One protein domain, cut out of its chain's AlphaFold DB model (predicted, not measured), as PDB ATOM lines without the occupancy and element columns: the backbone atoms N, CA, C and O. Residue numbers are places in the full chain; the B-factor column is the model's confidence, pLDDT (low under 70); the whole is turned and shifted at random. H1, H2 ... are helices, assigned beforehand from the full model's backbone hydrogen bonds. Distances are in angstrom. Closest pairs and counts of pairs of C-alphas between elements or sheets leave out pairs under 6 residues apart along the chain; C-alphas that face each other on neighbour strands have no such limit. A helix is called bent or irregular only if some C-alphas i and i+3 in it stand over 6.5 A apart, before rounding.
ATOM      1  N   PRO A  51     -22.136   3.483  -5.995       56.53
ATOM      2  CA  PRO A  51     -20.904   4.216  -5.762       56.53
ATOM      3  C   PRO A  51     -19.718   3.303  -5.459       56.53
ATOM      4  O   PRO A  51     -19.619   2.667  -4.415       56.53
ATOM      5  N   TRP A  52     -18.746   3.326  -6.365       64.00
ATOM      6  CA  TRP A  52     -17.356   3.079  -6.006       64.00
ATOM      7  C   TRP A  52     -16.998   3.927  -4.790       64.00
ATOM      8  O   TRP A  52     -17.476   5.050  -4.723       64.00
ATOM      9  N   PRO A  53     -16.159   3.480  -3.855       70.81
ATOM     10  CA  PRO A  53     -15.777   4.332  -2.729       70.81
ATOM     11  C   PRO A  53     -15.081   5.630  -3.186       70.81
ATOM     12  O   PRO A  53     -15.254   6.690  -2.582       70.81
ATOM     13  N   ASP A  54     -14.330   5.544  -4.288       78.88
ATOM     14  CA  ASP A  54     -13.496   6.606  -4.844       78.88
ATOM     15  C   ASP A  54     -13.727   6.736  -6.362       78.88
ATOM     16  O   ASP A  54     -13.559   5.773  -7.115       78.88
ATOM     17  N   VAL A  55     -14.104   7.938  -6.809       81.62
ATOM     18  CA  VAL A  55     -14.333   8.274  -8.228       81.62
ATOM     19  C   VAL A  55     -13.037   8.310  -9.051       81.62
ATOM     20  O   VAL A  55     -13.078   8.182 -10.272       81.62
ATOM     21  N   ASN A  56     -11.896   8.456  -8.378       83.38
ATOM     22  CA  ASN A  56     -10.551   8.580  -8.927       83.38
ATOM     23  C   ASN A  56      -9.691   7.331  -8.670       83.38
ATOM     24  O   ASN A  56      -8.476   7.381  -8.860       83.38
ATOM     25  N   ALA A  57     -10.283   6.200  -8.272       80.19
ATOM     26  CA  ALA A  57      -9.547   4.971  -7.957       80.19
ATOM     27  C   ALA A  57      -8.643   4.468  -9.106       80.19
ATOM     28  O   ALA A  57      -7.680   3.737  -8.881       80.19
ATOM     29  N   ASP A  58      -8.936   4.839 -10.355       77.94
ATOM     30  CA  ASP A  58      -8.131   4.508 -11.532       77.94
ATOM     31  C   ASP A  58      -7.030   5.536 -11.854       77.94
ATOM     32  O   ASP A  58      -6.140   5.240 -12.663       77.94
ATOM     33  N   LEU A  59      -7.074   6.708 -11.213       86.06
ATOM     34  CA  LEU A  59      -6.068   7.764 -11.290       86.06
ATOM     35  C   LEU A  59      -4.962   7.593 -10.256       86.06
ATOM     36  O   LEU A  59      -3.895   8.160 -10.466       86.06
ATOM     37  N   VAL A  60      -5.178   6.830  -9.185       87.62
ATOM     38  CA  VAL A  60      -4.177   6.598  -8.135       87.62
ATOM     39  C   VAL A  60      -3.419   5.295  -8.401       87.62
ATOM     40  O   VAL A  60      -3.998   4.276  -8.787       87.62
ATOM     41  N   CYS A  61      -2.096   5.311  -8.254       88.56
ATOM     42  CA  CYS A  61      -1.290   4.093  -8.252       88.56
ATOM     43  C   CYS A  61      -1.278   3.438  -6.858       88.56
ATOM     44  O   CYS A  61      -1.792   3.984  -5.890       88.56
ATOM     45  N   GLU A  62      -0.649   2.270  -6.733       88.69
ATOM     46  CA  GLU A  62      -0.518   1.571  -5.441       88.69
ATOM     47  C   GLU A  62       0.299   2.343  -4.392       88.69
ATOM     48  O   GLU A  62       0.168   2.090  -3.202       88.69
ATOM     49  N   HIS A  63       1.079   3.339  -4.821       89.56
ATOM     50  CA  HIS A  63       1.845   4.228  -3.945       89.56
ATOM     51  C   HIS A  63       1.040   5.452  -3.471       89.56
ATOM     52  O   HIS A  63       1.640   6.412  -2.995       89.56
ATOM     53  N   GLY A  64      -0.279   5.494  -3.698       88.69
ATOM     54  CA  GLY A  64      -1.144   6.609  -3.281       88.69
ATOM     55  C   GLY A  64      -0.982   7.901  -4.093       88.69
ATOM     56  O   GLY A  64      -1.601   8.910  -3.781       88.69
ATOM     57  N   ASN A  65      -0.169   7.876  -5.148       90.94
ATOM     58  CA  ASN A  65       0.133   9.032  -5.988       90.94
ATOM     59  C   ASN A  65      -0.609   8.958  -7.324       90.94
ATOM     60  O   ASN A  65      -1.114   7.902  -7.710       90.94
ATOM     61  N   LEU A  66      -0.607  10.055  -8.082       90.38
ATOM     62  CA  LEU A  66      -1.172  10.078  -9.426       90.38
ATOM     63  C   LEU A  66      -0.463   9.033 -10.310       90.38
ATOM     64  O   LEU A  66       0.747   9.081 -10.527       90.38
ATOM     65  N   ALA A  67      -1.201   8.050 -10.818       87.62
ATOM     66  CA  ALA A  67      -0.702   7.043 -11.745       87.62
ATOM     67  C   ALA A  67      -0.150   7.704 -13.017       87.62
ATOM     68  O   ALA A  67      -0.398   8.874 -13.280       87.62
ATOM     69  N   ARG A  68       0.566   6.969 -13.868       82.75
ATOM     70  CA  ARG A  68       0.978   7.502 -15.178       82.75
ATOM     71  C   ARG A  68      -0.177   7.498 -16.169       82.75
ATOM     72  O   ARG A  68      -0.978   6.558 -16.181       82.75
ATOM     73  N   ALA A  69      -0.254   8.501 -17.036       78.50
ATOM     74  CA  ALA A  69      -1.217   8.494 -18.130       78.50
ATOM     75  C   ALA A  69      -0.871   7.348 -19.103       78.50
ATOM     76  O   ALA A  69       0.025   7.458 -19.935       78.50
ATOM     77  N   CYS A  70      -1.569   6.209 -18.995       62.44
ATOM     78  CA  CYS A  70      -1.238   4.987 -19.746       62.44
ATOM     79  C   CYS A  70      -1.288   5.131 -21.279       62.44
ATOM     80  O   CYS A  70      -0.820   4.232 -21.971       62.44
ATOM     81  N   THR A  71      -1.874   6.197 -21.832       58.53
ATOM     82  CA  THR A  71      -1.882   6.449 -23.281       58.53
ATOM     83  C   THR A  71      -1.833   7.946 -23.566       58.53
ATOM     84  O   THR A  71      -2.469   8.721 -22.858       58.53
ATOM     85  N   LEU A  72      -1.198   8.335 -24.676       53.38
ATOM     86  CA  LEU A  72      -1.193   9.714 -25.196       53.38
ATOM     87  C   LEU A  72      -2.608  10.282 -25.452       53.38
ATOM     88  O   LEU A  72      -2.786  11.491 -25.573       53.38
ATOM     89  N   ARG A  73      -3.632   9.417 -25.539       48.78
ATOM     90  CA  ARG A  73      -5.040   9.795 -25.754       48.78
ATOM     91  C   ARG A  73      -5.860   9.900 -24.464       48.78
ATOM     92  O   ARG A  73      -6.950  10.466 -24.497       48.78
ATOM     93  N   ALA A  74      -5.358   9.401 -23.333       62.25
ATOM     94  CA  ALA A  74      -6.011   9.536 -22.034       62.25
ATOM     95  C   ALA A  74      -5.709  10.924 -21.453       62.25
ATOM     96  O   ALA A  74      -4.907  11.074 -20.534       62.25
ATOM     97  N   LYS A  75      -6.326  11.959 -22.031       66.75
ATOM     98  CA  LYS A  75      -6.208  13.325 -21.519       66.75
ATOM     99  C   LYS A  75      -6.970  13.421 -20.200       66.75
ATOM    100  O   LYS A  75      -8.202  13.378 -20.196       66.75
ATOM    101  N   ARG A  76      -6.236  13.565 -19.094       80.38
ATOM    102  CA  ARG A  76      -6.808  14.020 -17.822       80.38
ATOM    103  C   ARG A  76      -7.450  15.384 -18.053       80.38
ATOM    104  O   ARG A  76      -6.920  16.201 -18.804       80.38
ATOM    105  N   ARG A  77      -8.608  15.612 -17.444       84.06
ATOM    106  CA  ARG A  77      -9.311  16.894 -17.507       84.06
ATOM    107  C   ARG A  77      -9.444  17.442 -16.102       84.06
ATOM    108  O   ARG A  77      -9.736  16.686 -15.181       84.06
ATOM    109  N   LEU A  78      -9.258  18.748 -15.972       88.19
ATOM    110  CA  LEU A  78      -9.534  19.441 -14.725       88.19
ATOM    111  C   LEU A  78     -11.040  19.489 -14.491       88.19
ATOM    112  O   LEU A  78     -11.827  19.698 -15.419       88.19
ATOM    113  N   ILE A  79     -11.423  19.266 -13.240       89.44
ATOM    114  CA  ILE A  79     -12.798  19.370 -12.770       89.44
ATOM    115  C   ILE A  79     -12.910  20.689 -12.010       89.44
ATOM    116  O   ILE A  79     -12.066  21.002 -11.175       89.44
ATOM    117  N   GLU A  80     -13.945  21.475 -12.309       91.75
ATOM    118  CA  GLU A  80     -14.208  22.722 -11.587       91.75
ATOM    119  C   GLU A  80     -14.459  22.446 -10.087       91.75
ATOM    120  O   GLU A  80     -15.126  21.459  -9.757       91.75
ATOM    121  N   PRO A  81     -14.034  23.328  -9.163       91.62
ATOM    122  CA  PRO A  81     -14.190  23.101  -7.721       91.62
ATOM    123  C   PRO A  81     -15.638  22.838  -7.281       91.62
ATOM    124  O   PRO A  81     -15.898  21.971  -6.445       91.62
ATOM    125  N   ALA A  82     -16.608  23.533  -7.886       92.19
ATOM    126  CA  ALA A  82     -18.030  23.332  -7.606       92.19
ATOM    127  C   ALA A  82     -18.513  21.926  -8.007       92.19
ATOM    128  O   ALA A  82     -19.290  21.300  -7.287       92.19
ATOM    129  N   ALA A  83     -18.018  21.410  -9.134       91.19
ATOM    130  CA  ALA A  83     -18.311  20.059  -9.596       91.19
ATOM    131  C   ALA A  83     -17.667  19.004  -8.689       91.19
ATOM    132  O   ALA A  83     -18.302  18.006  -8.350       91.19
ATOM    133  N   TRP A  84     -16.432  19.253  -8.244       91.00
ATOM    134  CA  TRP A  84     -15.734  18.381  -7.305       91.00
ATOM    135  C   TRP A  84     -16.443  18.298  -5.948       91.00
ATOM    136  O   TRP A  84     -16.597  17.207  -5.405       91.00
ATOM    137  N   LYS A  85     -16.964  19.424  -5.437       91.81
ATOM    138  CA  LYS A  85     -17.756  19.456  -4.196       91.81
ATOM    139  C   LYS A  85     -18.971  18.525  -4.268       91.81
ATOM    140  O   LYS A  85     -19.257  17.838  -3.296       91.81
ATOM    141  N   ILE A  86     -19.646  18.468  -5.420       89.94
ATOM    142  CA  ILE A  86     -20.768  17.544  -5.652       89.94
ATOM    143  C   ILE A  86     -20.265  16.096  -5.674       89.94
ATOM    144  O   ILE A  86     -20.820  15.252  -4.982       89.94
ATOM    145  N   LEU A  87     -19.190  15.799  -6.413       87.62
ATOM    146  CA  LEU A  87     -18.624  14.445  -6.454       87.62
ATOM    147  C   LEU A  87     -18.218  13.946  -5.062       87.62
ATOM    148  O   LEU A  87     -18.516  12.810  -4.714       87.62
ATOM    149  N   LYS A  88     -17.604  14.796  -4.237       88.56
ATOM    150  CA  LYS A  88     -17.145  14.438  -2.889       88.56
ATOM    151  C   LYS A  88     -18.290  14.077  -1.933       88.56
ATOM    152  O   LYS A  88     -18.074  13.271  -1.035       88.56
ATOM    153  N   GLN A  89     -19.495  14.617  -2.141       89.81
ATOM    154  CA  GLN A  89     -20.692  14.233  -1.375       89.81
ATOM    155  C   GLN A  89     -21.115  12.786  -1.658       89.81
ATOM    156  O   GLN A  89     -21.583  12.100  -0.754       89.81
ATOM    157  N   HIS A  90     -20.936  12.322  -2.897       86.19
ATOM    158  CA  HIS A  90     -21.279  10.959  -3.311       86.19
ATOM    159  C   HIS A  90     -20.114   9.972  -3.149       86.19
ATOM    160  O   HIS A  90     -20.339   8.777  -2.987       86.19
ATOM    161  N   TYR A  91     -18.878  10.474  -3.174       88.25
ATOM    162  CA  TYR A  91     -17.647   9.688  -3.152       88.25
ATOM    163  C   TYR A  91     -16.669  10.218  -2.093       88.25
ATOM    164  O   TYR A  91     -15.634  10.813  -2.435       88.25
ATOM    165  N   PRO A  92     -16.974  10.045  -0.796       87.75
ATOM    166  CA  PRO A  92     -16.219  10.669   0.288       87.75
ATOM    167  C   PRO A  92     -14.768  10.184   0.371       87.75
ATOM    168  O   PRO A  92     -13.902  10.966   0.764       87.75
ATOM    169  N   ALA A  93     -14.456   8.963  -0.076       85.50
ATOM    170  CA  ALA A  93     -13.083   8.456  -0.111       85.50
ATOM    171  C   ALA A  93     -12.251   8.987  -1.297       85.50
ATOM    172  O   ALA A  93     -11.070   8.669  -1.393       85.50
ATOM    173  N   SER A  94     -12.810   9.848  -2.161       87.94
ATOM    174  CA  SER A  94     -12.083  10.309  -3.350       87.94
ATOM    175  C   SER A  94     -10.905  11.223  -3.059       87.94
ATOM    176  O   SER A  94     -11.048  12.209  -2.330       87.94
ATOM    177  N   HIS A  95      -9.768  10.960  -3.699       86.38
ATOM    178  CA  HIS A  95      -8.593  11.826  -3.610       86.38
ATOM    179  C   HIS A  95      -8.698  13.026  -4.556       86.38
ATOM    180  O   HIS A  95      -9.059  12.876  -5.724       86.38
ATOM    181  N   MET A  96      -8.386  14.223  -4.054       88.94
ATOM    182  CA  MET A  96      -8.307  15.436  -4.868       88.94
ATOM    183  C   MET A  96      -6.869  15.616  -5.341       88.94
ATOM    184  O   MET A  96      -5.962  15.577  -4.518       88.94
ATOM    185  N   PHE A  97      -6.690  15.842  -6.641       88.81
ATOM    186  CA  PHE A  97      -5.393  16.165  -7.225       88.81
ATOM    187  C   PHE A  97      -5.399  17.595  -7.774       88.81
ATOM    188  O   PHE A  97      -6.367  18.025  -8.407       88.81
ATOM    189  N   SER A  98      -4.317  18.320  -7.524       88.88
ATOM    190  CA  SER A  98      -4.002  19.632  -8.077       88.88
ATOM    191  C   SER A  98      -3.366  19.513  -9.466       88.88
ATOM    192  O   SER A  98      -2.841  18.472  -9.850       88.88
ATOM    193  N   THR A  99      -3.344  20.614 -10.221       86.44
ATOM    194  CA  THR A  99      -2.531  20.737 -11.447       86.44
ATOM    195  C   THR A  99      -1.033  20.642 -11.181       86.44
ATOM    196  O   THR A  99      -0.273  20.382 -12.109       86.44
ATOM    197  N   LEU A 100      -0.616  20.900  -9.940       89.12
ATOM    198  CA  LEU A 100       0.777  20.819  -9.507       89.12
ATOM    199  C   LEU A 100       1.198  19.388  -9.154       89.12
ATOM    200  O   LEU A 100       2.397  19.120  -9.070       89.12
ATOM    201  N   ASP A 101       0.239  18.478  -8.965       89.19
ATOM    202  CA  ASP A 101       0.547  17.098  -8.613       89.19
ATOM    203  C   ASP A 101       1.165  16.379  -9.807       89.19
ATOM    204  O   ASP A 101       0.600  16.302 -10.903       89.19
ATOM    205  N   GLN A 102       2.356  15.841  -9.578       89.44
ATOM    206  CA  GLN A 102       3.106  15.120 -10.589       89.44
ATOM    207  C   GLN A 102       2.703  13.647 -10.631       89.44
ATOM    208  O   GLN A 102       2.118  13.094  -9.697       89.44
ATOM    209  N   GLU A 103       3.041  12.985 -11.738       91.12
ATOM    210  CA  GLU A 103       2.942  11.531 -11.799       91.12
ATOM    211  C   GLU A 103       3.853  10.903 -10.742       91.12
ATOM    212  O   GLU A 103       4.953  11.387 -10.478       91.12
ATOM    213  N   CYS A 104       3.403   9.793 -10.165       92.38
ATOM    214  CA  CYS A 104       4.111   9.077  -9.119       92.38
ATOM    215  C   CYS A 104       5.583   8.841  -9.510       92.38
ATOM    216  O   CYS A 104       5.832   8.118 -10.485       92.38
ATOM    217  N   PRO A 105       6.556   9.366  -8.741       93.00
ATOM    218  CA  PRO A 105       7.970   9.269  -9.093       93.00
ATOM    219  C   PRO A 105       8.439   7.812  -9.146       93.00
ATOM    220  O   PRO A 105       9.189   7.445 -10.045       93.00
ATOM    221  N   ILE A 106       7.909   6.950  -8.268       94.00
ATOM    222  CA  ILE A 106       8.210   5.512  -8.245       94.00
ATOM    223  C   ILE A 106       7.704   4.830  -9.523       94.00
ATOM    224  O   ILE A 106       8.444   4.108 -10.185       94.00
ATOM    225  N   CYS A 107       6.452   5.076  -9.930       91.00
ATOM    226  CA  CYS A 107       5.913   4.489 -11.161       91.00
ATOM    227  C   CYS A 107       6.623   5.010 -12.418       91.00
ATOM    228  O   CYS A 107       6.751   4.272 -13.399       91.00
ATOM    229  N   THR A 108       7.061   6.268 -12.407       91.00
ATOM    230  CA  THR A 108       7.840   6.881 -13.489       91.00
ATOM    231  C   THR A 108       9.228   6.268 -13.586       91.00
ATOM    232  O   THR A 108       9.589   5.803 -14.667       91.00
ATOM    233  N   ALA A 109       9.944   6.153 -12.467       93.19
ATOM    234  CA  ALA A 109      11.243   5.493 -12.401       93.19
ATOM    235  C   ALA A 109      11.154   4.021 -12.831       93.19
ATOM    236  O   ALA A 109      11.887   3.602 -13.723       93.19
ATOM    237  N   ASN A 110      10.194   3.255 -12.299       92.19
ATOM    238  CA  ASN A 110      10.010   1.843 -12.651       92.19
ATOM    239  C   ASN A 110       9.713   1.650 -14.139       92.19
ATOM    240  O   ASN A 110      10.198   0.711 -14.765       92.19
ATOM    241  N   ALA A 111       8.906   2.531 -14.729       90.06
ATOM    242  CA  ALA A 111       8.598   2.427 -16.141       90.06
ATOM    243  C   ALA A 111       9.767   2.855 -17.035       90.06
ATOM    244  O   ALA A 111       9.951   2.246 -18.084       90.06
ATOM    245  N   ALA A 112      10.544   3.865 -16.637       92.25
ATOM    246  CA  ALA A 112      11.780   4.225 -17.325       92.25
ATOM    247  C   ALA A 112      12.790   3.069 -17.263       92.25
ATOM    248  O   ALA A 112      13.273   2.633 -18.303       92.25
ATOM    249  N   ALA A 113      13.004   2.491 -16.076       94.69
ATOM    250  CA  ALA A 113      13.865   1.328 -15.872       94.69
ATOM    251  C   ALA A 113      13.411   0.117 -16.702       94.69
ATOM    252  O   ALA A 113      14.235  -0.549 -17.319       94.69
ATOM    253  N   TYR A 114      12.103  -0.142 -16.785       91.31
ATOM    254  CA  TYR A 114      11.560  -1.199 -17.639       91.31
ATOM    255  C   TYR A 114      11.831  -0.954 -19.131       91.31
ATOM    256  O   TYR A 114      12.180  -1.886 -19.851       91.31
ATOM    257  N   GLN A 115      11.658   0.282 -19.615       92.00
ATOM    258  CA  GLN A 115      11.944   0.608 -21.016       92.00
ATOM    259  C   GLN A 115      13.436   0.497 -21.327       92.00
ATOM    260  O   GLN A 115      13.787  -0.038 -22.374       92.00
ATOM    261  N   GLU A 116      14.298   0.945 -20.415       95.31
ATOM    262  CA  GLU A 116      15.746   0.828 -20.573       95.31
ATOM    263  C   GLU A 116      16.191  -0.636 -20.553       95.31
ATOM    264  O   GLU A 116      16.926  -1.062 -21.434       95.31
ATOM    265  N   ALA A 117      15.669  -1.446 -19.626       94.94
ATOM    266  CA  ALA A 117      15.938  -2.882 -19.591       94.94
ATOM    267  C   ALA A 117      15.512  -3.571 -20.897       94.94
ATOM    268  O   ALA A 117      16.279  -4.346 -21.457       94.94
ATOM    269  N   LYS A 118      14.328  -3.234 -21.426       92.75
ATOM    270  CA  LYS A 118      13.845  -3.759 -22.709       92.75
ATOM    271  C   LYS A 118      14.715  -3.312 -23.890       92.75
ATOM    272  O   LYS A 118      14.935  -4.079 -24.824       92.75
ATOM    273  N   LYS A 119      15.180  -2.061 -23.883       93.44
ATOM    274  CA  LYS A 119      16.086  -1.534 -24.910       93.44
ATOM    275  C   LYS A 119      17.433  -2.251 -24.857       93.44
ATOM    276  O   LYS A 119      17.937  -2.639 -25.904       93.44
ATOM    277  N   ARG A 120      17.972  -2.465 -23.656       95.19
ATOM    278  CA  ARG A 120      19.215  -3.204 -23.440       95.19
ATOM    279  C   ARG A 120      19.100  -4.648 -23.921       95.19
ATOM    280  O   ARG A 120      19.934  -5.066 -24.705       95.19
ATOM    281  N   GLU A 121      18.031  -5.356 -23.561       93.50
ATOM    282  CA  GLU A 121      17.748  -6.710 -24.063       93.50
ATOM    283  C   GLU A 121      17.689  -6.742 -25.603       93.50
ATOM    284  O   GLU A 121      18.259  -7.621 -26.243       93.50
ATOM    285  N   CYS A 122      17.048  -5.747 -26.227       92.50
ATOM    286  CA  CYS A 122      17.007  -5.629 -27.686       92.50
ATOM    287  C   CYS A 122      18.399  -5.407 -28.306       92.50
ATOM    288  O   CYS A 122      18.673  -5.941 -29.382       92.50
ATOM    289  N   GLU A 123      19.253  -4.610 -27.662       93.31
ATOM    290  CA  GLU A 123      20.616  -4.340 -28.128       93.31
ATOM    291  C   GLU A 123      21.523  -5.562 -27.938       93.31
ATOM    292  O   GLU A 123      22.255  -5.916 -28.854       93.31
ATOM    293  N   GLU A 124      21.410  -6.268 -26.811       95.12
ATOM    294  CA  GLU A 124      22.118  -7.527 -26.550       95.12
ATOM    295  C   GLU A 124      21.771  -8.585 -27.610       95.12
ATOM    296  O   GLU A 124      22.660  -9.211 -28.185       95.12
ATOM    297  N   VAL A 125      20.483  -8.734 -27.955       94.19
ATOM    298  CA  VAL A 125      20.042  -9.642 -29.030       94.19
ATOM    299  C   VAL A 125      20.605  -9.223 -30.388       94.19
ATOM    300  O   VAL A 125      20.975 -10.079 -31.192       94.19
ATOM    301  N   LYS A 126      20.662  -7.919 -30.672       92.88
ATOM    302  CA  LYS A 126      21.225  -7.404 -31.923       92.88
ATOM    303  C   LYS A 126      22.728  -7.690 -32.010       92.88
ATOM    304  O   LYS A 126      23.166  -8.230 -33.020       92.88
ATOM    305  N   GLN A 127      23.478  -7.415 -30.945       93.94
ATOM    306  CA  GLN A 127      24.915  -7.689 -30.865       93.94
ATOM    307  C   GLN A 127      25.215  -9.185 -31.006       93.94
ATOM    308  O   GLN A 127      26.093  -9.562 -31.776       93.94
ATOM    309  N   ALA A 128      24.443 -10.050 -30.342       94.06
ATOM    310  CA  ALA A 128      24.593 -11.499 -30.474       94.06
ATOM    311  C   ALA A 128      24.352 -11.989 -31.915       94.06
ATOM    312  O   ALA A 128      25.042 -12.889 -32.384       94.06
ATOM    313  N   ARG A 129      23.403 -11.386 -32.644       94.00
ATOM    314  CA  ARG A 129      23.129 -11.730 -34.052       94.00
ATOM    315  C   ARG A 129      24.187 -11.197 -35.009       94.00
ATOM    316  O   ARG A 129      24.512 -11.868 -35.979       94.00
ATOM    317  N   GLU A 130      24.721 -10.008 -34.750       93.31
ATOM    318  CA  GLU A 130      25.852  -9.468 -35.511       93.31
ATOM    319  C   GLU A 130      27.115 -10.317 -35.299       93.31
ATOM    320  O   GLU A 130      27.862 -10.532 -36.251       93.31
ATOM    321  N   ALA A 131      27.297 -10.888 -34.101       94.50
ATOM    322  CA  ALA A 131      28.387 -11.815 -33.801       94.50
ATOM    323  C   ALA A 131      28.345 -13.102 -34.655       94.50
ATOM    324  O   ALA A 131      29.396 -13.609 -35.036       94.50
ATOM    325  N   GLU A 132      27.154 -13.602 -35.023       94.06
ATOM    326  CA  GLU A 132      27.005 -14.774 -35.909       94.06
ATOM    327  C   GLU A 132      27.504 -14.521 -37.344       94.06
ATOM    328  O   GLU A 132      27.772 -15.466 -38.074       94.06
ATOM    329  N   ILE A 133      27.620 -13.261 -37.774       95.56
ATOM    330  CA  ILE A 133      28.096 -12.892 -39.116       95.56
ATOM    331  C   ILE A 133      29.405 -12.097 -39.059       95.56
ATOM    332  O   ILE A 133      29.652 -11.246 -39.911       95.56
TER     333      ILE A 133
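Overview. This is residues 51 to 133 of the 309 residues of the protein "Hypothetical protein" of Rhizochromulina marina (UniProt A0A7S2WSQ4). A small body made largely of loops, residues 51 to 69, 76 to 80 and 91 to 104, has the short helix H1 at one end, and the long helix H2, not bent, leaves its other end as an arm; residues 112 to 133 of the arm and its tail stick out, and so does the loop of residues 70 to 75. The printed part has 83 residues with two named helices, H1 then H2, and no named strand; the class is all helix, though named elements hold 37 residues, under half. It is extended, with a radius of gyration of the C-alphas of 19.5 A and spans of 67 by 23 by 21 A.

Arrangement. Go from Pro 51 through 30 residues with no named element to H1, residues 81 to 90. A long link of 14 residues then leads to H2, residues 105 to 131. H1 and H2 are apart, with no C-alpha of the one within 8 A of the other. In H2 every O i to N i+4 pair is within hydrogen-bond range; in H1, 5 of 6 are.

Along the chain. Find C-alpha 81 at (-14.190, 23.101, -7.721), where H1 begins; it is 14.7 A long. H2 runs 38.4 A from C-alpha 105 at (7.970, 9.269, -9.093) to C-alpha 131 at (28.387, -11.815, -33.801).

Size, cuts and confidence. The C-alphas farthest apart, of Gln 89 and Ile 133, are 67.4 A apart. The printed part has no cut. Look for pLDDT under 70 at residues 51 to 52 and 70 to 75; the latter stand free.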